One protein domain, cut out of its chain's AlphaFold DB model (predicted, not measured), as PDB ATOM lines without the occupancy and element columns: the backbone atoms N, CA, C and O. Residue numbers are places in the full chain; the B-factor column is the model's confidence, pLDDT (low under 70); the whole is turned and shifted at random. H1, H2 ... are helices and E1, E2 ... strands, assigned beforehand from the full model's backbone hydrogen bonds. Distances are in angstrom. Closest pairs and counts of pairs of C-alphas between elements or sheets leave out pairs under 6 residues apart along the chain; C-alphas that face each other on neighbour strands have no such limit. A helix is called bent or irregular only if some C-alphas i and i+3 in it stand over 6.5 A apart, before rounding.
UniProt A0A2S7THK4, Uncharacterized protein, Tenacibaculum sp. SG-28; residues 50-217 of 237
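This is residues 50 to 217 of the 237 residues of an uncharacterized protein of Tenacibaculum sp. SG-28 (UniProt A0A2S7THK4). Picture one long sheet of nine strands folded over on itself into two leaves that face each other, curled like part of a barrel, with E3 as the hinge between E1, E7, E8, E9 and E2 on one leaf and E4, E5 and E6 on the other. Its two edge strands, E1 and E6, come near each other at one end, and the one short helix, H1, sits beyond the opposite end beside the strand ends of E4 and E5. The printed part has 168 residues, with named elements in the order E1 E2 E3 E4 H1 E5 E6 E7 E8 E9. The sheet runs E1 E7 E8 E9 E2 E3 E4 E5 E6 and is mixed, and the class is mostly strand. The whole is compact, with a radius of gyration of the C-alphas of 15.9 A and spans of 46, 34 and 31 A.

Find C-alpha 50 at (-45.880, 47.845, -58.521), where E1, residues 50 to 53, begins. After a short link comes E2, residues 64 to 69, 16.1 A from first to last C-alpha. E3, residues 72 to 85, is the longest strand by residues and measures 39.0 A; look at residue 77, where it bends by 59 degrees. E4, residues 90 to 99, runs 29.2 A, and H1, residues 102 to 106, begins at C-alpha 102, (-30.345, 55.787, -30.051). E5, residues 127 to 136, runs 29.6 A and E6, residues 139 to 149, 30.8 A. E7, residues 166 to 171, runs 17.1 A, E8, residues 182 to 190, 24.0 A, and E9, residues 201 to 209, 24.3 A, ending at C-alpha 209, (-38.662, 33.763, -47.080).

Begin at the edge strand E1, which is parallel to E7 at 12 degrees; N 52 is 2.9 A from O 169, within hydrogen-bond range. From E7 you walk through a meander, each strand the antiparallel neighbour of the one before: in the hairpin E7 and E8, N 168 is 2.8 A from O 187, and in the hairpin E8 and E9, N 188 is 2.8 A from O 203. E9 and E2 are antiparallel at 173 degrees, with N 66 and O 204 2.7 A apart. E2, E3 and E4 form a second meander, and its pairing is staggered: E3 pairs with E2 over residues 72 to 77, with N 65 and O 76 2.8 A apart, and with E4 over residues 78 to 85, with N 92 and O 83 2.8 A apart. Past E4, look for N 99 and O 127, 2.7 A apart between E4 and E5, and N 128 and O 148, 2.7 A apart in the hairpin E5 and E6. This folded sheet, bent back into two leaves, has 62 pairs of C-alphas within 11 A between them. The closest C-alphas of E1 and E6 are those of Ile 51 and Ile 139, 6.6 A apart, while E6 and E7 are only just apart, at 8.3 A. H1 is not on the sheet, with 3 pairs of C-alphas within 10 A, and its O i to N i+4 pair is within hydrogen-bond range.

The sheet is twisted, its C-alphas lying up to 10.3 A off their best plane, and from edge to edge the way across it turns by 110 degrees. The two C-alphas farthest apart are those of Glu 87 and Glu 107, 49.2 A. The printed part has no cut. Two links are long: residues 107 to 126 between H1 and E5, and residues 150 to 165 between E6 and E7, where residues 161 to 162 pair antiparallel with residues 145 to 146 of E6. The mean pLDDT of the printed part is 72.5, and 60 residues are under 70, among them residues 103 to 125, 151 to 163, 191 to 200 and 211 to 217.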
ATOM      1  N   ASP A  50     -46.103  48.895 -57.531       67.88
ATOM      2  CA  ASP A  50     -45.880  47.845 -58.521       67.88
ATOM      3  C   ASP A  50     -45.391  46.554 -57.857       67.88
ATOM      4  O   ASP A  50     -44.427  46.551 -57.079       67.88
ATOM      5  N   ILE A  51     -46.044  45.442 -58.212       77.25
ATOM      6  CA  ILE A  51     -45.469  44.103 -58.080       77.25
ATOM      7  C   ILE A  51     -44.909  43.687 -59.431       77.25
ATOM      8  O   ILE A  51     -45.628  43.645 -60.429       77.25
ATOM      9  N   VAL A  52     -43.637  43.300 -59.442       82.50
ATOM     10  CA  VAL A  52     -42.984  42.731 -60.622       82.50
ATOM     11  C   VAL A  52     -42.652  41.272 -60.348       82.50
ATOM     12  O   VAL A  52     -41.879  40.953 -59.445       82.50
ATOM     13  N   LEU A  53     -43.234  40.366 -61.134       81.81
ATOM     14  CA  LEU A  53     -42.807  38.970 -61.126       81.81
ATOM     15  C   LEU A  53     -41.526  38.840 -61.947       81.81
ATOM     16  O   LEU A  53     -41.522  39.134 -63.141       81.81
ATOM     17  N   ASP A  54     -40.456  38.388 -61.304       83.12
ATOM     18  CA  ASP A  54     -39.133  38.265 -61.905       83.12
ATOM     19  C   ASP A  54     -38.520  36.908 -61.561       83.12
ATOM     20  O   ASP A  54     -37.833  36.739 -60.555       83.12
ATOM     21  N   SER A  55     -38.748  35.923 -62.426       83.31
ATOM     22  CA  SER A  55     -38.259  34.556 -62.233       83.31
ATOM     23  C   SER A  55     -36.733  34.415 -62.266       83.31
ATOM     24  O   SER A  55     -36.237  33.327 -61.973       83.31
ATOM     25  N   SER A  56     -35.988  35.473 -62.616       87.94
ATOM     26  CA  SER A  56     -34.521  35.471 -62.578       87.94
ATOM     27  C   SER A  56     -33.959  35.665 -61.168       87.94
ATOM     28  O   SER A  56     -32.795  35.339 -60.918       87.94
ATOM     29  N   LEU A  57     -34.784  36.150 -60.234       87.44
ATOM     30  CA  LEU A  57     -34.408  36.273 -58.834       87.44
ATOM     31  C   LEU A  57     -34.021  34.905 -58.273       87.44
ATOM     32  O   LEU A  57     -34.649  33.887 -58.566       87.44
ATOM     33  N   SER A  58     -32.979  34.896 -57.445       86.88
ATOM     34  CA  SER A  58     -32.412  33.700 -56.823       86.88
ATOM     35  C   SER A  58     -32.180  33.914 -55.331       86.88
ATOM     36  O   SER A  58     -32.036  35.050 -54.865       86.88
ATOM     37  N   LYS A  59     -32.161  32.814 -54.571       84.50
ATOM     38  CA  LYS A  59     -31.823  32.826 -53.145       84.50
ATOM     39  C   LYS A  59     -30.464  33.497 -52.930       84.50
ATOM     40  O   LYS A  59     -29.480  33.101 -53.549       84.50
ATOM     41  N   GLN A  60     -30.424  34.463 -52.019       79.44
ATOM     42  CA  GLN A  60     -29.185  35.077 -51.550       79.44
ATOM     43  C   GLN A  60     -28.595  34.269 -50.386       79.44
ATOM     44  O   GLN A  60     -29.320  33.569 -49.676       79.44
ATOM     45  N   GLU A  61     -27.279  34.361 -50.183       77.94
ATOM     46  CA  GLU A  61     -26.616  33.747 -49.019       77.94
ATOM     47  C   GLU A  61     -27.047  34.408 -47.705       77.94
ATOM     48  O   GLU A  61     -27.149  33.747 -46.672       77.94
ATOM     49  N   MET A  62     -27.316  35.714 -47.755       77.31
ATOM     50  CA  MET A  62     -27.772  36.513 -46.629       77.31
ATOM     51  C   MET A  62     -28.680  37.637 -47.131       77.31
ATOM     52  O   MET A  62     -28.431  38.224 -48.187       77.31
ATOM     53  N   ASP A  63     -29.722  37.925 -46.359       83.12
ATOM     54  CA  ASP A  63     -30.669  38.995 -46.647       83.12
ATOM     55  C   ASP A  63     -30.165  40.315 -46.065       83.12
ATOM     56  O   ASP A  63     -29.683  40.373 -44.926       83.12
ATOM     57  N   PHE A  64     -30.288  41.383 -46.854       82.06
ATOM     58  CA  PHE A  64     -29.817  42.702 -46.460       82.06
ATOM     59  C   PHE A  64     -30.834  43.794 -46.741       82.06
ATOM     60  O   PHE A  64     -31.572  43.769 -47.725       82.06
ATOM     61  N   ILE A  65     -30.770  44.823 -45.904       84.31
ATOM     62  CA  ILE A  65     -31.388  46.120 -46.119       84.31
ATOM     63  C   ILE A  65     -30.286  47.146 -46.339       84.31
ATOM     64  O   ILE A  65     -29.424  47.351 -45.486       84.31
ATOM     65  N   GLN A  66     -30.343  47.810 -47.481       83.69
ATOM     66  CA  GLN A  66     -29.510  48.936 -47.847       83.69
ATOM     67  C   GLN A  66     -30.259  50.241 -47.621       83.69
ATOM     68  O   GLN A  66     -31.366  50.454 -48.114       83.69
ATOM     69  N   ILE A  67     -29.606  51.151 -46.921       79.25
ATOM     70  CA  ILE A  67     -30.119  52.478 -46.622       79.25
ATOM     71  C   ILE A  67     -29.301  53.472 -47.427       79.25
ATOM     72  O   ILE A  67     -28.102  53.621 -47.186       79.25
ATOM     73  N   LYS A  68     -29.934  54.177 -48.364       74.81
ATOM     74  CA  LYS A  68     -29.269  55.213 -49.164       74.81
ATOM     75  C   LYS A  68     -29.553  56.598 -48.583       74.81
ATOM     76  O   LYS A  68     -30.709  56.972 -48.406       74.81
ATOM     77  N   ARG A  69     -28.486  57.363 -48.318       71.19
ATOM     78  CA  ARG A  69     -28.515  58.736 -47.779       71.19
ATOM     79  C   ARG A  69     -27.600  59.636 -48.602       71.19
ATOM     80  O   ARG A  69     -26.388  59.698 -48.373       71.19
ATOM     81  N   GLY A  70     -28.162  60.310 -49.604       71.50
ATOM     82  CA  GLY A  70     -27.369  61.046 -50.590       71.50
ATOM     83  C   GLY A  70     -26.351  60.122 -51.273       71.50
ATOM     84  O   GLY A  70     -26.730  59.225 -52.016       71.50
ATOM     85  N   LYS A  71     -25.052  60.324 -51.005       71.00
ATOM     86  CA  LYS A  71     -23.954  59.493 -51.547       71.00
ATOM     87  C   LYS A  71     -23.510  58.342 -50.634       71.00
ATOM     88  O   LYS A  71     -22.621  57.591 -51.019       71.00
ATOM     89  N   LYS A  72     -24.052  58.231 -49.418       70.25
ATOM     90  CA  LYS A  72     -23.694  57.172 -48.464       70.25
ATOM     91  C   LYS A  72     -24.684  56.015 -48.555       70.25
ATOM     92  O   LYS A  72     -25.878  56.235 -48.774       70.25
ATOM     93  N   THR A  73     -24.188  54.799 -48.358       74.69
ATOM     94  CA  THR A  73     -25.012  53.593 -48.273       74.69
ATOM     95  C   THR A  73     -24.576  52.767 -47.077       74.69
ATOM     96  O   THR A  73     -23.408  52.399 -46.985       74.69
ATOM     97  N   ASP A  74     -25.519  52.480 -46.186       73.75
ATOM     98  CA  ASP A  74     -25.329  51.569 -45.057       73.75
ATOM     99  C   ASP A  74     -26.038  50.247 -45.358       73.75
ATOM    100  O   ASP A  74     -27.031  50.235 -46.085       73.75
ATOM    101  N   SER A  75     -25.533  49.133 -44.830       76.31
ATOM    102  CA  SER A  75     -26.125  47.803 -45.029       76.31
ATOM    103  C   SER A  75     -26.356  47.100 -43.697       76.31
ATOM    104  O   SER A  75     -25.483  47.088 -42.833       76.31
ATOM    105  N   LEU A  76     -27.537  46.509 -43.552       77.56
ATOM    106  CA  LEU A  76     -28.019  45.831 -42.356       77.56
ATOM    107  C   LEU A  76     -28.487  44.427 -42.701       77.56
ATOM    108  O   LEU A  76     -29.163  44.248 -43.706       77.56
ATOM    109  N   VAL A  77     -28.192  43.449 -41.846       78.75
ATOM    110  CA  VAL A  77     -28.750  42.098 -41.994       78.75
ATOM    111  C   VAL A  77     -30.244  42.127 -41.677       78.75
ATOM    112  O   VAL A  77     -30.683  42.802 -40.735       78.75
ATOM    113  N   SER A  78     -31.028  41.383 -42.449       80.50
ATOM    114  CA  SER A  78     -32.458  41.196 -42.220       80.50
ATOM    115  C   SER A  78     -32.852  39.728 -42.140       80.50
ATOM    116  O   SER A  78     -32.100  38.823 -42.488       80.50
ATOM    117  N   ILE A  79     -34.054  39.502 -41.617       82.69
ATOM    118  CA  ILE A  79     -34.718  38.203 -41.581       82.69
ATOM    119  C   ILE A  79     -36.096  38.388 -42.195       82.69
ATOM    120  O   ILE A  79     -36.803  39.344 -41.862       82.69
ATOM    121  N   CYS A  80     -36.483  37.463 -43.064       85.56
ATOM    122  CA  CYS A  80     -37.782  37.456 -43.713       85.56
ATOM    123  C   CYS A  80     -38.689  36.361 -43.130       85.56
ATOM    124  O   CYS A  80     -38.290  35.200 -43.038       85.56
ATOM    125  N   GLY A  81     -39.921  36.730 -42.767       84.00
ATOM    126  CA  GLY A  81     -41.018  35.814 -42.443       84.00
ATOM    127  C   GLY A  81     -42.182  35.965 -43.426       84.00
ATOM    128  O   GLY A  81     -42.482  37.074 -43.871       84.00
ATOM    129  N   CYS A  82     -42.851  34.855 -43.750       84.75
ATOM    130  CA  CYS A  82     -43.988  34.823 -44.670       84.75
ATOM    131  C   CYS A  82     -45.165  34.081 -44.045       84.75
ATOM    132  O   CYS A  82     -45.021  32.966 -43.552       84.75
ATOM    133  N   GLU A  83     -46.351  34.669 -44.146       84.19
ATOM    134  CA  GLU A  83     -47.604  34.088 -43.675       84.19
ATOM    135  C   GLU A  83     -48.615  34.114 -44.823       84.19
ATOM    136  O   GLU A  83     -48.766  35.129 -45.503       84.19
ATOM    137  N   LYS A  84     -49.301  32.994 -45.060       79.88
ATOM    138  CA  LYS A  84     -50.335  32.898 -46.096       79.88
ATOM    139  C   LYS A  84     -51.713  32.724 -45.493       79.88
ATOM    140  O   LYS A  84     -51.880  31.996 -44.516       79.88
ATOM    141  N   ASN A  85     -52.704  33.270 -46.179       80.31
ATOM    142  CA  ASN A  85     -54.095  32.912 -45.983       80.31
ATOM    143  C   ASN A  85     -54.682  32.450 -47.321       80.31
ATOM    144  O   ASN A  85     -54.820  33.225 -48.265       80.31
ATOM    145  N   VAL A  86     -54.994  31.155 -47.403       77.12
ATOM    146  CA  VAL A  86     -55.533  30.536 -48.621       77.12
ATOM    147  C   VAL A  86     -56.973  30.983 -48.877       77.12
ATOM    148  O   VAL A  86     -57.349  31.154 -50.031       77.12
ATOM    149  N   GLU A  87     -57.769  31.201 -47.826       79.31
ATOM    150  CA  GLU A  87     -59.186  31.569 -47.946       79.31
ATOM    151  C   GLU A  87     -59.359  32.972 -48.530       79.31
ATOM    152  O   GLU A  87     -60.228  33.193 -49.373       79.31
ATOM    153  N   SER A  88     -58.515  33.915 -48.108       77.25
ATOM    154  CA  SER A  88     -58.543  35.299 -48.589       77.25
ATOM    155  C   SER A  88     -57.556  35.586 -49.720       77.25
ATOM    156  O   SER A  88     -57.498  36.721 -50.191       77.25
ATOM    157  N   ASN A  89     -56.814  34.571 -50.177       76.62
ATOM    158  CA  ASN A  89     -55.783  34.683 -51.206       76.62
ATOM    159  C   ASN A  89     -54.741  35.768 -50.885       76.62
ATOM    160  O   ASN A  89     -54.418  36.609 -51.727       76.62
ATOM    161  N   THR A  90     -54.247  35.779 -49.644       82.69
ATOM    162  CA  THR A  90     -53.258  36.759 -49.188       82.69
ATOM    163  C   THR A  90     -51.913  36.122 -48.871       82.69
ATOM    164  O   THR A  90     -51.809  34.989 -48.389       82.69
ATOM    165  N   LEU A  91     -50.864  36.891 -49.141       84.94
ATOM    166  CA  LEU A  91     -49.496  36.635 -48.737       84.94
ATOM    167  C   LEU A  91     -49.000  37.858 -47.971       84.94
ATOM    168  O   LEU A  91     -48.946  38.963 -48.506       84.94
ATOM    169  N   LYS A  92     -48.607  37.651 -46.723       86.88
ATOM    170  CA  LYS A  92     -47.957  38.655 -45.896       86.88
ATOM    171  C   LYS A  92     -46.466  38.351 -45.861       86.88
ATOM    172  O   LYS A  92     -46.077  37.232 -45.540       86.88
ATOM    173  N   ILE A  93     -45.652  39.342 -46.193       87.44
ATOM    174  CA  ILE A  93     -44.188  39.277 -46.176       87.44
ATOM    175  C   ILE A  93     -43.729  40.280 -45.131       87.44
ATOM    176  O   ILE A  93     -44.034  41.463 -45.257       87.44
ATOM    177  N   GLN A  94     -43.018  39.836 -44.101       87.19
ATOM    178  CA  GLN A  94     -42.448  40.713 -43.087       87.19
ATOM    179  C   GLN A  94     -40.929  40.607 -43.100       87.19
ATOM    180  O   GLN A  94     -40.365  39.547 -42.848       87.19
ATOM    181  N   ILE A  95     -40.276  41.737 -43.333       87.44
ATOM    182  CA  ILE A  95     -38.829  41.880 -43.256       87.44
ATOM    183  C   ILE A  95     -38.499  42.591 -41.946       87.44
ATOM    184  O   ILE A  95     -38.949  43.712 -41.702       87.44
ATOM    185  N   ARG A  96     -37.709  41.931 -41.100       82.94
ATOM    186  CA  ARG A  96     -37.231  42.440 -39.811       82.94
ATOM    187  C   ARG A  96     -35.744  42.741 -39.895       82.94
ATOM    188  O   ARG A  96     -34.973  41.942 -40.415       82.94
ATOM    189  N   THR A  97     -35.326  43.847 -39.299       80.00
ATOM    190  CA  THR A  97     -33.909  44.157 -39.085       80.00
ATOM    191  C   THR A  97     -33.696  44.817 -37.722       80.00
ATOM    192  O   THR A  97     -34.642  45.336 -37.116       80.00
ATOM    193  N   SER A  98     -32.460  44.786 -37.231       76.19
ATOM    194  CA  SER A  98     -32.044  45.437 -35.994       76.19
ATOM    195  C   SER A  98     -31.185  46.665 -36.249       76.19
ATOM    196  O   SER A  98     -30.341  46.707 -37.134       76.19
ATOM    197  N   PHE A  99     -31.368  47.650 -35.390       73.94
ATOM    198  CA  PHE A  99     -30.659  48.907 -35.332       73.94
ATOM    199  C   PHE A  99     -30.070  49.056 -33.920       73.94
ATOM    200  O   PHE A  99     -30.725  48.691 -32.939       73.94
ATOM    201  N   PRO A 100     -28.855  49.606 -33.789       71.12
ATOM    202  CA  PRO A 100     -28.302  49.974 -32.491       71.12
ATOM    203  C   PRO A 100     -29.188  50.984 -31.726       71.12
ATOM    204  O   PRO A 100     -30.019  51.674 -32.332       71.12
ATOM    205  N   PRO A 101     -29.021  51.090 -30.397       71.12
ATOM    206  CA  PRO A 101     -29.800  51.999 -29.555       71.12
ATOM    207  C   PRO A 101     -29.489  53.458 -29.885       71.12
ATOM    208  O   PRO A 101     -28.385  53.762 -30.338       71.12
ATOM    209  N   LYS A 102     -30.439  54.372 -29.638       72.19
ATOM    210  CA  LYS A 102     -30.345  55.787 -30.051       72.19
ATOM    211  C   LYS A 102     -29.046  56.467 -29.613       72.19
ATOM    212  O   LYS A 102     -28.434  57.160 -30.422       72.19
ATOM    213  N   SER A 103     -28.596  56.212 -28.385       67.62
ATOM    214  CA  SER A 103     -27.335  56.737 -27.842       67.62
ATOM    215  C   SER A 103     -26.128  56.402 -28.724       67.62
ATOM    216  O   SER A 103     -25.344  57.283 -29.061       67.62
ATOM    217  N   LYS A 104     -26.030  55.157 -29.203       68.44
ATOM    218  CA  LYS A 104     -24.943  54.712 -30.090       68.44
ATOM    219  C   LYS A 104     -25.012  55.324 -31.486       68.44
ATOM    220  O   LYS A 104     -23.994  55.437 -32.162       68.44
ATOM    221  N   LEU A 105     -26.204  55.732 -31.922       65.69
ATOM    222  CA  LEU A 105     -26.402  56.385 -33.219       65.69
ATOM    223  C   LEU A 105     -25.950  57.844 -33.172       65.69
ATOM    224  O   LEU A 105     -25.383  58.348 -34.139       65.69
ATOM    225  N   GLU A 106     -26.208  58.515 -32.050       64.94
ATOM    226  CA  GLU A 106     -25.849  59.917 -31.816       64.94
ATOM    227  C   GLU A 106     -24.341  60.101 -31.599       64.94
ATOM    228  O   GLU A 106     -23.781  61.106 -32.031       64.94
ATOM    229  N   GLU A 107     -23.668  59.106 -31.017       59.09
ATOM    230  CA  GLU A 107     -22.210  59.083 -30.819       59.09
ATOM    231  C   GLU A 107     -21.414  58.922 -32.133       59.09
ATOM    232  O   GLU A 107     -20.200  59.113 -32.152       59.09
ATOM    233  N   GLY A 108     -22.074  58.585 -33.251       52.72
ATOM    234  CA  GLY A 108     -21.415  58.369 -34.546       52.72
ATOM    235  C   GLY A 108     -20.536  57.111 -34.607       52.72
ATOM    236  O   GLY A 108     -19.868  56.884 -35.614       52.72
ATOM    237  N   GLU A 109     -20.562  56.270 -33.569       44.84
ATOM    238  CA  GLU A 109     -19.750  55.055 -33.400       44.84
ATOM    239  C   GLU A 109     -20.281  53.836 -34.176       44.84
ATOM    240  O   GLU A 109     -20.068  52.687 -33.786       44.84
ATOM    241  N   LEU A 110     -20.964  54.041 -35.301       51.72
ATOM    242  CA  LEU A 110     -21.295  52.927 -36.186       51.72
ATOM    243  C   LEU A 110     -20.085  52.616 -37.051       51.72
ATOM    244  O   LEU A 110     -20.037  52.930 -38.236       51.72
ATOM    245  N   ASN A 111     -19.090  51.968 -36.447       45.75
ATOM    246  CA  ASN A 111     -18.208  51.124 -37.236       45.75
ATOM    247  C   ASN A 111     -19.091  50.128 -38.005       45.75
ATOM    248  O   ASN A 111     -20.080  49.644 -37.460       45.75
ATOM    249  N   ASN A 112     -18.733  49.846 -39.260       42.16
ATOM    250  CA  ASN A 112     -19.486  49.102 -40.292       42.16
ATOM    251  C   ASN A 112     -20.005  47.689 -39.921       42.16
ATOM    252  O   ASN A 112     -20.424  46.938 -40.796       42.16
ATOM    253  N   SER A 113     -19.958  47.286 -38.655       44.66
ATOM    254  CA  SER A 113     -20.512  46.046 -38.139       44.66
ATOM    255  C   SER A 113     -21.702  46.384 -37.248       44.66
ATOM    256  O   SER A 113     -21.592  46.563 -36.036       44.66
ATOM    257  N   LEU A 114     -22.856  46.551 -37.889       53.84
ATOM    258  CA  LEU A 114     -24.122  46.661 -37.183       53.84
ATOM    259  C   LEU A 114     -24.433  45.303 -36.537       53.84
ATOM    260  O   LEU A 114     -24.156  44.265 -37.146       53.84
ATOM    261  N   PRO A 115     -24.974  45.290 -35.307       50.09
ATOM    262  CA  PRO A 115     -25.271  44.051 -34.609       50.09
ATOM    263  C   PRO A 115     -26.195  43.172 -35.477       50.09
ATOM    264  O   PRO A 115     -27.204  43.698 -35.961       50.09
ATOM    265  N   PRO A 116     -25.897  41.871 -35.702       51.25
ATOM    266  CA  PRO A 116     -26.834  40.953 -36.341       51.25
ATOM    267  C   PRO A 116     -28.235  41.030 -35.721       51.25
ATOM    268  O   PRO A 116     -28.387  41.299 -34.528       51.25
ATOM    269  N   ALA A 117     -29.250  40.710 -36.534       52.22
ATOM    270  CA  ALA A 117     -30.692  40.780 -36.241       52.22
ATOM    271  C   ALA A 117     -31.182  40.034 -34.975       52.22
ATOM    272  O   ALA A 117     -32.369  40.083 -34.647       52.22
ATOM    273  N   PHE A 118     -30.270  39.388 -34.245       49.75
ATOM    274  CA  PHE A 118     -30.503  38.447 -33.155       49.75
ATOM    275  C   PHE A 118     -29.937  38.898 -31.791       49.75
ATOM    276  O   PHE A 118     -30.069  38.174 -30.813       49.75
ATOM    277  N   ILE A 119     -29.313  40.079 -31.671       50.72
ATOM    278  CA  ILE A 119     -28.584  40.477 -30.443       50.72
ATOM    279  C   ILE A 119     -29.503  41.083 -29.361       50.72
ATOM    280  O   ILE A 119     -29.180  42.099 -28.758       50.72
ATOM    281  N   SER A 120     -30.646  40.464 -29.058       47.41
ATOM    282  CA  SER A 120     -31.269  40.712 -27.742       47.41
ATOM    283  C   SER A 120     -30.521  39.971 -26.623       47.41
ATOM    284  O   SER A 120     -30.607  40.355 -25.462       47.41
ATOM    285  N   GLU A 121     -29.740  38.937 -26.962       42.16
ATOM    286  CA  GLU A 121     -29.089  38.038 -25.994       42.16
ATOM    287  C   GLU A 121     -27.880  38.639 -25.254       42.16
ATOM    288  O   GLU A 121     -27.454  38.087 -24.242       42.16
ATOM    289  N   TYR A 122     -27.339  39.780 -25.694       46.78
ATOM    290  CA  TYR A 122     -26.124  40.364 -25.101       46.78
ATOM    291  C   TYR A 122     -26.390  41.474 -24.071       46.78
ATOM    292  O   TYR A 122     -25.451  42.130 -23.627       46.78
ATOM    293  N   GLY A 123     -27.648  41.692 -23.667       53.16
ATOM    294  CA  GLY A 123     -27.985  42.652 -22.606       53.16
ATOM    295  C   GLY A 123     -27.831  44.125 -23.003       53.16
ATOM    296  O   GLY A 123     -27.678  44.978 -22.130       53.16
ATOM    297  N   TYR A 124     -27.866  44.425 -24.303       59.47
ATOM    298  CA  TYR A 124     -27.876  45.791 -24.822       59.47
ATOM    299  C   TYR A 124     -29.250  46.143 -25.372       59.47
ATOM    300  O   TYR A 124     -29.930  45.305 -25.965       59.47
ATOM    301  N   ASP A 125     -29.629  47.407 -25.210       69.12
ATOM    302  CA  ASP A 125     -30.832  47.920 -25.838       69.12
ATOM    303  C   ASP A 125     -30.698  47.905 -27.365       69.12
ATOM    304  O   ASP A 125     -29.661  48.273 -27.920       69.12
ATOM    305  N   ILE A 126     -31.764  47.498 -28.050       71.56
ATOM    306  CA  ILE A 126     -31.808  47.359 -29.499       71.56
ATOM    307  C   ILE A 126     -33.101  47.953 -30.045       71.56
ATOM    308  O   ILE A 126     -34.163  47.940 -29.417       71.56
ATOM    309  N   GLN A 127     -33.010  48.476 -31.257       76.06
ATOM    310  CA  GLN A 127     -34.145  48.977 -32.005       76.06
ATOM    311  C   GLN A 127     -34.467  47.997 -33.128       76.06
ATOM    312  O   GLN A 127     -33.603  47.659 -33.922       76.06
ATOM    313  N   TYR A 128     -35.711  47.558 -33.253       77.50
ATOM    314  CA  TYR A 128     -36.158  46.790 -34.410       77.50
ATOM    315  C   TYR A 128     -36.896  47.683 -35.402       77.50
ATOM    316  O   TYR A 128     -37.563  48.662 -35.036       77.50
ATOM    317  N   ARG A 129     -36.768  47.335 -36.681       79.00
ATOM    318  CA  ARG A 129     -37.565  47.889 -37.773       79.00
ATOM    319  C   ARG A 129     -38.203  46.744 -38.540       79.00
ATOM    320  O   ARG A 129     -37.544  45.741 -38.814       79.00
ATOM    321  N   PHE A 130     -39.474  46.918 -38.869       80.88
ATOM    322  CA  PHE A 130     -40.264  45.956 -39.618       80.88
ATOM    323  C   PHE A 130     -40.858  46.637 -40.841       80.88
ATOM    324  O   PHE A 130     -41.443  47.715 -40.724       80.88
ATOM    325  N   ILE A 131     -40.735  45.979 -41.987       86.00
ATOM    326  CA  ILE A 131     -41.403  46.341 -43.235       86.00
ATOM    327  C   ILE A 131     -42.310  45.169 -43.577       86.00
ATOM    328  O   ILE A 131     -41.831  44.053 -43.766       86.00
ATOM    329  N   THR A 132     -43.619  45.395 -43.588       87.06
ATOM    330  CA  THR A 132     -44.607  44.351 -43.874       87.06
ATOM    331  C   THR A 132     -45.355  44.686 -45.151       87.06
ATOM    332  O   THR A 132     -46.022  45.712 -45.203       87.06
ATOM    333  N   PHE A 133     -45.296  43.807 -46.143       86.75
ATOM    334  CA  PHE A 133     -46.124  43.863 -47.344       86.75
ATOM    335  C   PHE A 133     -47.290  42.890 -47.184       86.75
ATOM    336  O   PHE A 133     -47.073  41.697 -46.967       86.75
ATOM    337  N   LEU A 134     -48.521  43.385 -47.297       85.38
ATOM    338  CA  LEU A 134     -49.712  42.557 -47.439       85.38
ATOM    339  C   LEU A 134     -50.102  42.531 -48.913       85.38
ATOM    340  O   LEU A 134     -50.519  43.544 -49.471       85.38
ATOM    341  N   VAL A 135     -49.962  41.368 -49.532       82.00
ATOM    342  CA  VAL A 135     -50.238  41.149 -50.948       82.00
ATOM    343  C   VAL A 135     -51.496  40.302 -51.092       82.00
ATOM    344  O   VAL A 135     -51.624  39.269 -50.439       82.00
ATOM    345  N   ARG A 136     -52.409  40.708 -51.973       82.25
ATOM    346  CA  ARG A 136     -53.605  39.954 -52.358       82.25
ATOM    347  C   ARG A 136     -53.823  40.087 -53.849       82.25
ATOM    348  O   ARG A 136     -53.684  41.170 -54.395       82.25
ATOM    349  N   ASP A 137     -54.189  39.002 -54.502       75.75
ATOM    350  CA  ASP A 137     -54.451  38.964 -55.945       75.75
ATOM    351  C   ASP A 137     -53.300  39.563 -56.794       75.75
ATOM    352  O   ASP A 137     -53.534  40.193 -57.817       75.75
ATOM    353  N   SER A 138     -52.043  39.349 -56.372       73.19
ATOM    354  CA  SER A 138     -50.813  39.939 -56.950       73.19
ATOM    355  C   SER A 138     -50.726  41.466 -56.849       73.19
ATOM    356  O   SER A 138     -49.952  42.088 -57.570       73.19
ATOM    357  N   ILE A 139     -51.508  42.069 -55.958       77.31
ATOM    358  CA  ILE A 139     -51.576  43.508 -55.712       77.31
ATOM    359  C   ILE A 139     -51.179  43.762 -54.259       77.31
ATOM    360  O   ILE A 139     -51.585  43.032 -53.351       77.31
ATOM    361  N   ILE A 140     -50.385  44.800 -54.016       77.75
ATOM    362  CA  ILE A 140     -50.077  45.224 -52.651       77.75
ATOM    363  C   ILE A 140     -51.309  45.932 -52.095       77.75
ATOM    364  O   ILE A 140     -51.700  46.988 -52.574       77.75
ATOM    365  N   GLN A 141     -51.932  45.332 -51.086       76.12
ATOM    366  CA  GLN A 141     -53.067  45.935 -50.393       76.12
ATOM    367  C   GLN A 141     -52.617  46.953 -49.359       76.12
ATOM    368  O   GLN A 141     -53.291  47.950 -49.126       76.12
ATOM    369  N   ASN A 142     -51.511  46.654 -48.682       76.69
ATOM    370  CA  ASN A 142     -50.999  47.482 -47.609       76.69
ATOM    371  C   ASN A 142     -49.492  47.281 -47.474       76.69
ATOM    372  O   ASN A 142     -48.993  46.161 -47.615       76.69
ATOM    373  N   VAL A 143     -48.788  48.356 -47.137       78.50
ATOM    374  CA  VAL A 143     -47.412  48.292 -46.660       78.50
ATOM    375  C   VAL A 143     -47.362  48.974 -45.308       78.50
ATOM    376  O   VAL A 143     -47.769  50.121 -45.156       78.50
ATOM    377  N   GLN A 144     -46.878  48.248 -44.309       80.06
ATOM    378  CA  GLN A 144     -46.792  48.735 -42.944       80.06
ATOM    379  C   GLN A 144     -45.339  48.828 -42.516       80.06
ATOM    380  O   GLN A 144     -44.582  47.856 -42.592       80.06
ATOM    381  N   LEU A 145     -44.986  49.998 -42.006       76.62
ATOM    382  CA  LEU A 145     -43.720  50.249 -41.354       76.62
ATOM    383  C   LEU A 145     -43.914  50.293 -39.849       76.62
ATOM    384  O   LEU A 145     -44.761  51.036 -39.357       76.62
ATOM    385  N   PHE A 146     -43.100  49.537 -39.117       75.38
ATOM    386  CA  PHE A 146     -43.084  49.605 -37.661       75.38
ATOM    387  C   PHE A 146     -41.678  49.774 -37.117       75.38
ATOM    388  O   PHE A 146     -40.699  49.208 -37.613       75.38
ATOM    389  N   LYS A 147     -41.615  50.522 -36.021       75.44
ATOM    390  CA  LYS A 147     -40.447  50.646 -35.162       75.44
ATOM    391  C   LYS A 147     -40.778  50.011 -33.825       75.44
ATOM    392  O   LYS A 147     -41.911  50.090 -33.374       75.44
ATOM    393  N   VAL A 148     -39.797  49.372 -33.208       74.31
ATOM    394  CA  VAL A 148     -39.859  48.943 -31.809       74.31
ATOM    395  C   VAL A 148     -38.499  49.244 -31.197       74.31
ATOM    396  O   VAL A 148     -37.486  49.145 -31.886       74.31
ATOM    397  N   SER A 149     -38.452  49.645 -29.932       71.44
ATOM    398  CA  SER A 149     -37.198  49.779 -29.192       71.44
ATOM    399  C   SER A 149     -37.343  49.102 -27.840       71.44
ATOM    400  O   SER A 149     -38.391  49.227 -27.204       71.44
ATOM    401  N   THR A 150     -36.306  48.376 -27.429       70.38
ATOM    402  CA  THR A 150     -36.217  47.804 -26.082       70.38
ATOM    403  C   THR A 150     -35.714  48.824 -25.058       70.38
ATOM    404  O   THR A 150     -35.817  48.563 -23.861       70.38
ATOM    405  N   GLU A 151     -35.217  49.991 -25.502       66.38
ATOM    406  CA  GLU A 151     -34.727  51.044 -24.608       66.38
ATOM    407  C   GLU A 151     -35.841  51.495 -23.658       66.38
ATOM    408  O   GLU A 151     -36.969  51.780 -24.072       66.38
ATOM    409  N   ASN A 152     -35.508  51.626 -22.372       66.00
ATOM    410  CA  ASN A 152     -36.475  51.972 -21.325       66.00
ATOM    411  C   ASN A 152     -37.268  53.253 -21.629       66.00
ATOM    412  O   ASN A 152     -38.453  53.329 -21.314       66.00
ATOM    413  N   GLN A 153     -36.635  54.232 -22.278       57.09
ATOM    414  CA  GLN A 153     -37.259  55.500 -22.667       57.09
ATOM    415  C   GLN A 153     -38.359  55.363 -23.733       57.09
ATOM    416  O   GLN A 153     -39.142  56.288 -23.919       57.09
ATOM    417  N   PHE A 154     -38.444  54.210 -24.405       60.03
ATOM    418  CA  PHE A 154     -39.453  53.902 -25.418       60.03
ATOM    419  C   PHE A 154     -40.406  52.763 -25.000       60.03
ATOM    420  O   PHE A 154     -41.300  52.404 -25.775       60.03
ATOM    421  N   LYS A 155     -40.271  52.210 -23.779       56.28
ATOM    422  CA  LYS A 155     -41.158  51.157 -23.250       56.28
ATOM    423  C   LYS A 155     -42.611  51.641 -23.203       56.28
ATOM    424  O   LYS A 155     -42.935  52.619 -22.534       56.28
ATOM    425  N   GLY A 156     -43.488  50.941 -23.924       49.09
ATOM    426  CA  GLY A 156     -44.928  51.220 -23.978       49.09
ATOM    427  C   GLY A 156     -45.373  52.312 -24.962       49.09
ATOM    428  O   GLY A 156     -46.573  52.538 -25.081       49.09
ATOM    429  N   GLN A 157     -44.459  52.969 -25.689       51.25
ATOM    430  CA  GLN A 157     -44.801  54.015 -26.676       51.25
ATOM    431  C   GLN A 157     -44.288  53.738 -28.099       51.25
ATOM    432  O   GLN A 157     -44.343  54.602 -28.967       51.25
ATOM    433  N   SER A 158     -43.774  52.545 -28.381       51.19
ATOM    434  CA  SER A 158     -42.848  52.371 -29.501       51.19
ATOM    435  C   SER A 158     -43.479  52.155 -30.880       51.19
ATOM    436  O   SER A 158     -42.740  52.155 -31.859       51.19
ATOM    437  N   LYS A 159     -44.806  52.019 -31.009       53.78
ATOM    438  CA  LYS A 159     -45.446  51.737 -32.304       53.78
ATOM    439  C   LYS A 159     -45.801  53.022 -33.053       53.78
ATOM    440  O   LYS A 159     -46.895  53.558 -32.902       53.78
ATOM    441  N   VAL A 160     -44.895  53.464 -33.917       57.12
ATOM    442  CA  VAL A 160     -45.206  54.461 -34.949       57.12
ATOM    443  C   VAL A 160     -45.454  53.713 -36.255       57.12
ATOM    444  O   VAL A 160     -44.550  53.041 -36.752       57.12
ATOM    445  N   GLN A 161     -46.688  53.780 -36.755       60.69
ATOM    446  CA  GLN A 161     -46.989  53.459 -38.148       60.69
ATOM    447  C   GLN A 161     -46.677  54.710 -38.961       60.69
ATOM    448  O   GLN A 161     -47.161  55.789 -38.621       60.69
ATOM    449  N   GLU A 162     -45.846  54.570 -39.985       65.31
ATOM    450  CA  GLU A 162     -45.494  55.680 -40.867       65.31
ATOM    451  C   GLU A 162     -46.097  55.460 -42.247       65.31
ATOM    452  O   GLU A 162     -46.103  54.334 -42.756       65.31
ATOM    453  N   ASP A 163     -46.604  56.548 -42.820       65.50
ATOM    454  CA  ASP A 163     -47.015  56.593 -44.214       65.50
ATOM    455  C   ASP A 163     -45.773  56.513 -45.111       65.50
ATOM    456  O   ASP A 163     -44.668  56.886 -44.716       65.50
ATOM    457  N   LEU A 164     -45.947  55.988 -46.318       71.38
ATOM    458  CA  LEU A 164     -44.878  55.741 -47.283       71.38
ATOM    459  C   LEU A 164     -45.033  56.663 -48.475       71.38
ATOM    460  O   LEU A 164     -46.156  56.887 -48.890       71.38
ATOM    461  N   ASP A 165     -43.941  57.129 -49.075       68.62
ATOM    462  CA  ASP A 165     -44.032  57.968 -50.277       68.62
ATOM    463  C   ASP A 165     -44.198  57.129 -51.552       68.62
ATOM    464  O   ASP A 165     -44.909  57.519 -52.476       68.62
ATOM    465  N   SER A 166     -43.529  55.979 -51.637       78.75
ATOM    466  CA  SER A 166     -43.709  54.999 -52.714       78.75
ATOM    467  C   SER A 166     -43.060  53.665 -52.356       78.75
ATOM    468  O   SER A 166     -42.250  53.575 -51.427       78.75
ATOM    469  N   TYR A 167     -43.413  52.615 -53.099       85.50
ATOM    470  CA  TYR A 167     -42.807  51.302 -52.938       85.50
ATOM    471  C   TYR A 167     -42.827  50.492 -54.237       85.50
ATOM    472  O   TYR A 167     -43.696  50.649 -55.090       85.50
ATOM    473  N   MET A 168     -41.884  49.564 -54.345       87.56
ATOM    474  CA  MET A 168     -41.817  48.552 -55.390       87.56
ATOM    475  C   MET A 168     -41.432  47.221 -54.754       87.56
ATOM    476  O   MET A 168     -40.528  47.162 -53.919       87.56
ATOM    477  N   LEU A 169     -42.091  46.147 -55.179       88.62
ATOM    478  CA  LEU A 169     -41.786  44.791 -54.741       88.62
ATOM    479  C   LEU A 169     -41.583  43.891 -55.955       88.62
ATOM    480  O   LEU A 169     -42.479  43.724 -56.780       88.62
ATOM    481  N   LYS A 170     -40.418  43.258 -56.046       89.00
ATOM    482  CA  LYS A 170     -40.165  42.190 -57.007       89.00
ATOM    483  C   LYS A 170     -40.202  40.847 -56.308       89.00
ATOM    484  O   LYS A 170     -39.616  40.698 -55.238       89.00
ATOM    485  N   LEU A 171     -40.852  39.869 -56.924       89.00
ATOM    486  CA  LEU A 171     -40.962  38.513 -56.395       89.00
ATOM    487  C   LEU A 171     -40.539  37.502 -57.454       89.00
ATOM    488  O   LEU A 171     -40.977  37.582 -58.599       89.00
ATOM    489  N   ASN A 172     -39.746  36.505 -57.058       86.06
ATOM    490  CA  ASN A 172     -39.328  35.420 -57.948       86.06
ATOM    491  C   ASN A 172     -40.519  34.619 -58.473       86.06
ATOM    492  O   ASN A 172     -40.556  34.151 -59.610       86.06
ATOM    493  N   LYS A 173     -41.499  34.445 -57.597       80.94
ATOM    494  CA  LYS A 173     -42.738  33.745 -57.848       80.94
ATOM    495  C   LYS A 173     -43.780  34.262 -56.882       80.94
ATOM    496  O   LYS A 173     -43.481  34.752 -55.794       80.94
ATOM    497  N   PHE A 174     -45.020  34.027 -57.253       73.50
ATOM    498  CA  PHE A 174     -46.144  34.344 -56.411       73.50
ATOM    499  C   PHE A 174     -47.113  33.170 -56.440       73.50
ATOM    500  O   PHE A 174     -47.709  32.857 -57.468       73.50
ATOM    501  N   ASN A 175     -47.163  32.429 -55.332       69.44
ATOM    502  CA  ASN A 175     -47.965  31.219 -55.218       69.44
ATOM    503  C   ASN A 175     -48.558  31.101 -53.811       69.44
ATOM    504  O   ASN A 175     -47.888  30.695 -52.866       69.44
ATOM    505  N   TYR A 176     -49.848  31.388 -53.691       66.75
ATOM    506  CA  TYR A 176     -50.597  31.312 -52.433       66.75
ATOM    507  C   TYR A 176     -50.723  29.902 -51.864       66.75
ATOM    508  O   TYR A 176     -50.928  29.722 -50.663       66.75
ATOM    509  N   GLN A 177     -50.583  28.877 -52.707       65.38
ATOM    510  CA  GLN A 177     -50.583  27.497 -52.239       65.38
ATOM    511  C   GLN A 177     -49.269  27.161 -51.522       65.38
ATOM    512  O   GLN A 177     -49.258  26.318 -50.621       65.38
ATOM    513  N   ILE A 178     -48.176  27.868 -51.834       60.94
ATOM    514  CA  ILE A 178     -46.822  27.556 -51.373       60.94
ATOM    515  C   ILE A 178     -46.102  28.841 -50.910       60.94
ATOM    516  O   ILE A 178     -45.416  29.496 -51.690       60.94
ATOM    517  N   ALA A 179     -46.196  29.166 -49.614       65.62
ATOM    518  CA  ALA A 179     -45.501  30.300 -48.979       65.62
ATOM    519  C   ALA A 179     -44.044  29.982 -48.583       65.62
ATOM    520  O   ALA A 179     -43.564  30.381 -47.527       65.62
ATOM    521  N   ASN A 180     -43.344  29.204 -49.408       73.81
ATOM    522  CA  ASN A 180     -41.947  28.825 -49.190       73.81
ATOM    523  C   ASN A 180     -41.099  29.164 -50.416       73.81
ATOM    524  O   ASN A 180     -41.631  29.253 -51.530       73.81
ATOM    525  N   ASN A 181     -39.784  29.305 -50.233       81.12
ATOM    526  CA  ASN A 181     -38.848  29.639 -51.301       81.12
ATOM    527  C   ASN A 181     -39.303  30.869 -52.107       81.12
ATOM    528  O   ASN A 181     -39.290  30.847 -53.346       81.12
ATOM    529  N   ILE A 182     -39.809  31.886 -51.405       85.38
ATOM    530  CA  ILE A 182     -40.158  33.179 -51.992       85.38
ATOM    531  C   ILE A 182     -38.941  34.070 -51.828       85.38
ATOM    532  O   ILE A 182     -38.461  34.272 -50.715       85.38
ATOM    533  N   TRP A 183     -38.435  34.569 -52.942       89.69
ATOM    534  CA  TRP A 183     -37.282  35.451 -52.984       89.69
ATOM    535  C   TRP A 183     -37.726  36.757 -53.605       89.69
ATOM    536  O   TRP A 183     -38.556  36.757 -54.518       89.69
ATOM    537  N   GLY A 184     -37.190  37.861 -53.119       90.56
ATOM    538  CA  GLY A 184     -37.616  39.151 -53.608       90.56
ATOM    539  C   GLY A 184     -36.598  40.244 -53.408       90.56
ATOM    540  O   GLY A 184     -35.644  40.120 -52.639       90.56
ATOM    541  N   GLU A 185     -36.859  41.325 -54.119       92.75
ATOM    542  CA  GLU A 185     -36.218  42.613 -53.927       92.75
ATOM    543  C   GLU A 185     -37.307  43.626 -53.621       92.75
ATOM    544  O   GLU A 185     -38.414  43.535 -54.152       92.75
ATOM    545  N   PHE A 186     -37.011  44.612 -52.791       91.00
ATOM    546  CA  PHE A 186     -37.931  45.711 -52.555       91.00
ATOM    547  C   PHE A 186     -37.194  47.038 -52.554       91.00
ATOM    548  O   PHE A 186     -36.031  47.117 -52.156       91.00
ATOM    549  N   GLU A 187     -37.913  48.075 -52.962       90.75
ATOM    550  CA  GLU A 187     -37.542  49.465 -52.751       90.75
ATOM    551  C   GLU A 187     -38.708  50.165 -52.055       90.75
ATOM    552  O   GLU A 187     -39.861  49.999 -52.445       90.75
ATOM    553  N   VAL A 188     -38.422  50.922 -51.003       86.62
ATOM    554  CA  VAL A 188     -39.416  51.696 -50.261       86.62
ATOM    555  C   VAL A 188     -38.849  53.085 -49.998       86.62
ATOM    556  O   VAL A 188     -37.734  53.222 -49.484       86.62
ATOM    557  N   ILE A 189     -39.623  54.113 -50.335       83.12
ATOM    558  CA  ILE A 189     -39.313  55.502 -50.005       83.12
ATOM    559  C   ILE A 189     -40.078  55.861 -48.739       83.12
ATOM    560  O   ILE A 189     -41.306  55.782 -48.687       83.12
ATOM    561  N   VAL A 190     -39.323  56.212 -47.703       76.12
ATOM    562  CA  VAL A 190     -39.851  56.472 -46.364       76.12
ATOM    563  C   VAL A 190     -39.679  57.943 -45.990       76.12
ATOM    564  O   VAL A 190     -38.677  58.561 -46.384       76.12
ATOM    565  N   PRO A 191     -40.598  58.495 -45.180       67.56
ATOM    566  CA  PRO A 191     -40.489  59.857 -44.691       67.56
ATOM    567  C   PRO A 191     -39.240  60.041 -43.820       67.56
ATOM    568  O   PRO A 191     -38.609  59.092 -43.330       67.56
ATOM    569  N   SER A 192     -38.862  61.304 -43.626       63.69
ATOM    570  CA  SER A 192     -37.725  61.667 -42.786       63.69
ATOM    571  C   SER A 192     -37.900  61.120 -41.362       63.69
ATOM    572  O   SER A 192     -38.931  61.291 -40.720       63.69
ATOM    573  N   GLY A 193     -36.867  60.437 -40.860       58.88
ATOM    574  CA  GLY A 193     -36.854  59.869 -39.509       58.88
ATOM    575  C   GLY A 193     -37.212  58.385 -39.402       58.88
ATOM    576  O   GLY A 193     -37.014  57.819 -38.321       58.88
ATOM    577  N   PHE A 194     -37.662  57.706 -40.471       63.41
ATOM    578  CA  PHE A 194     -37.776  56.238 -40.442       63.41
ATOM    579  C   PHE A 194     -36.415  55.568 -40.237       63.41
ATOM    580  O   PHE A 194     -36.237  54.693 -39.379       63.41
ATOM    581  N   VAL A 195     -35.445  56.052 -41.008       62.31
ATOM    582  CA  VAL A 195     -34.046  55.661 -40.931       62.31
ATOM    583  C   VAL A 195     -33.257  56.698 -40.133       62.31
ATOM    584  O   VAL A 195     -33.670  57.852 -40.030       62.31
ATOM    585  N   MET A 196     -32.142  56.282 -39.524       57.78
ATOM    586  CA  MET A 196     -31.311  57.143 -38.677       57.78
ATOM    587  C   MET A 196     -31.007  58.489 -39.355       57.78
ATOM    588  O   MET A 196     -30.370  58.487 -40.407       57.78
ATOM    589  N   ASN A 197     -31.440  59.590 -38.723       50.69
ATOM    590  CA  ASN A 197     -31.209  61.007 -39.049       50.69
ATOM    591  C   ASN A 197     -30.986  61.347 -40.541       50.69
ATOM    592  O   ASN A 197     -29.914  61.099 -41.096       50.69
ATOM    593  N   GLY A 198     -31.953  62.032 -41.162       47.47
ATOM    594  CA  GLY A 198     -31.823  62.620 -42.501       47.47
ATOM    595  C   GLY A 198     -33.168  62.892 -43.182       47.47
ATOM    596  O   GLY A 198     -34.192  62.327 -42.795       47.47
ATOM    597  N   GLU A 199     -33.159  63.757 -44.197       52.25
ATOM    598  CA  GLU A 199     -34.284  63.961 -45.119       52.25
ATOM    599  C   GLU A 199     -34.207  62.948 -46.271       52.25
ATOM    600  O   GLU A 199     -33.134  62.772 -46.846       52.25
ATOM    601  N   GLY A 200     -35.332  62.295 -46.590       55.97
ATOM    602  CA  GLY A 200     -35.490  61.370 -47.721       55.97
ATOM    603  C   GLY A 200     -34.612  60.119 -47.638       55.97
ATOM    604  O   GLY A 200     -33.435  60.147 -47.992       55.97
ATOM    605  N   SER A 201     -35.178  58.994 -47.197       72.94
ATOM    606  CA  SER A 201     -34.454  57.718 -47.184       72.94
ATOM    607  C   SER A 201     -35.063  56.743 -48.182       72.94
ATOM    608  O   SER A 201     -36.261  56.474 -48.155       72.94
ATOM    609  N   VAL A 202     -34.215  56.197 -49.053       84.00
ATOM    610  CA  VAL A 202     -34.572  55.057 -49.902       84.00
ATOM    611  C   VAL A 202     -34.033  53.806 -49.236       84.00
ATOM    612  O   VAL A 202     -32.825  53.690 -48.993       84.00
ATOM    613  N   ILE A 203     -34.936  52.876 -48.951       84.81
ATOM    614  CA  ILE A 203     -34.620  51.569 -48.397       84.81
ATOM    615  C   ILE A 203     -34.739  50.555 -49.516       84.81
ATOM    616  O   ILE A 203     -35.820  50.342 -50.050       84.81
ATOM    617  N   ASN A 204     -33.619  49.936 -49.851       89.31
ATOM    618  CA  ASN A 204     -33.562  48.821 -50.778       89.31
ATOM    619  C   ASN A 204     -33.272  47.545 -50.004       89.31
ATOM    620  O   ASN A 204     -32.583  47.595 -48.989       89.31
ATOM    621  N   GLY A 205     -33.728  46.398 -50.474       89.31
ATOM    622  CA  GLY A 205     -33.322  45.153 -49.845       89.31
ATOM    623  C   GLY A 205     -33.626  43.927 -50.667       89.31
ATOM    624  O   GLY A 205     -34.475  43.949 -51.556       89.31
ATOM    625  N   THR A 206     -32.915  42.860 -50.336       90.75
ATOM    626  CA  THR A 206     -33.180  41.506 -50.811       90.75
ATOM    627  C   THR A 206     -33.745  40.693 -49.659       90.75
ATOM    628  O   THR A 206     -33.449  40.956 -48.489       90.75
ATOM    629  N   PHE A 207     -34.577  39.712 -49.979       89.44
ATOM    630  CA  PHE A 207     -35.074  38.786 -48.978       89.44
ATOM    631  C   PHE A 207     -35.294  37.386 -49.528       89.44
ATOM    632  O   PHE A 207     -35.628  37.187 -50.700       89.44
ATOM    633  N   HIS A 208     -35.195  36.422 -48.625       89.44
ATOM    634  CA  HIS A 208     -35.537  35.037 -48.840       89.44
ATOM    635  C   HIS A 208     -36.420  34.561 -47.682       89.44
ATOM    636  O   HIS A 208     -36.016  34.496 -46.521       89.44
ATOM    637  N   CYS A 209     -37.642  34.178 -48.021       84.25
ATOM    638  CA  CYS A 209     -38.662  33.763 -47.080       84.25
ATOM    639  C   CYS A 209     -39.013  32.278 -47.279       84.25
ATOM    640  O   CYS A 209     -39.655  31.890 -48.263       84.25
ATOM    641  N   ASP A 210     -38.642  31.458 -46.294       74.56
ATOM    642  CA  ASP A 210     -38.968  30.032 -46.221       74.56
ATOM    643  C   ASP A 210     -40.008  29.780 -45.128       74.56
ATOM    644  O   ASP A 210     -39.642  29.445 -44.009       74.56
ATOM    645  N   ASN A 211     -41.298  29.968 -45.445       62.94
ATOM    646  CA  ASN A 211     -42.468  29.629 -44.613       62.94
ATOM    647  C   ASN A 211     -42.250  29.748 -43.091       62.94
ATOM    648  O   ASN A 211     -42.590  28.843 -42.324       62.94
ATOM    649  N   GLY A 212     -41.629  30.848 -42.674       57.72
ATOM    650  CA  GLY A 212     -41.374  31.167 -41.282       57.72
ATOM    651  C   GLY A 212     -42.555  31.961 -40.770       57.72
ATOM    652  O   GLY A 212     -42.869  33.006 -41.345       57.72
ATOM    653  N   GLY A 213     -43.208  31.458 -39.720       63.03
ATOM    654  CA  GLY A 213     -44.261  32.196 -39.033       63.03
ATOM    655  C   GLY A 213     -43.805  33.627 -38.764       63.03
ATOM    656  O   GLY A 213     -42.671  33.864 -38.341       63.03
ATOM    657  N   ILE A 214     -44.666  34.588 -39.076       65.44
ATOM    658  CA  ILE A 214     -44.370  35.990 -38.817       65.44
ATOM    659  C   ILE A 214     -44.470  36.206 -37.313       65.44
ATOM    660  O   ILE A 214     -45.463  35.827 -36.701       65.44
ATOM    661  N   SER A 215     -43.455  36.827 -36.715       57.12
ATOM    662  CA  SER A 215     -43.552  37.256 -35.322       57.12
ATOM    663  C   SER A 215     -44.661  38.302 -35.212       57.12
ATOM    664  O   SER A 215     -44.582  39.375 -35.823       57.12
ATOM    665  N   HIS A 216     -45.711  38.007 -34.450       52.41
ATOM    666  CA  HIS A 216     -46.680  39.030 -34.096       52.41
ATOM    667  C   HIS A 216     -46.049  39.970 -33.068       52.41
ATOM    668  O   HIS A 216     -45.144  39.606 -32.322       52.41
ATOM    669  N   PHE A 217     -46.514  41.216 -33.024       49.59
ATOM    670  CA  PHE A 217     -45.987  42.202 -32.079       49.59
ATOM    671  C   PHE A 217     -46.109  41.733 -30.616       49.59
ATOM    672  O   PHE A 217     -45.179  41.917 -29.842       49.59
TER     673      PHE A 217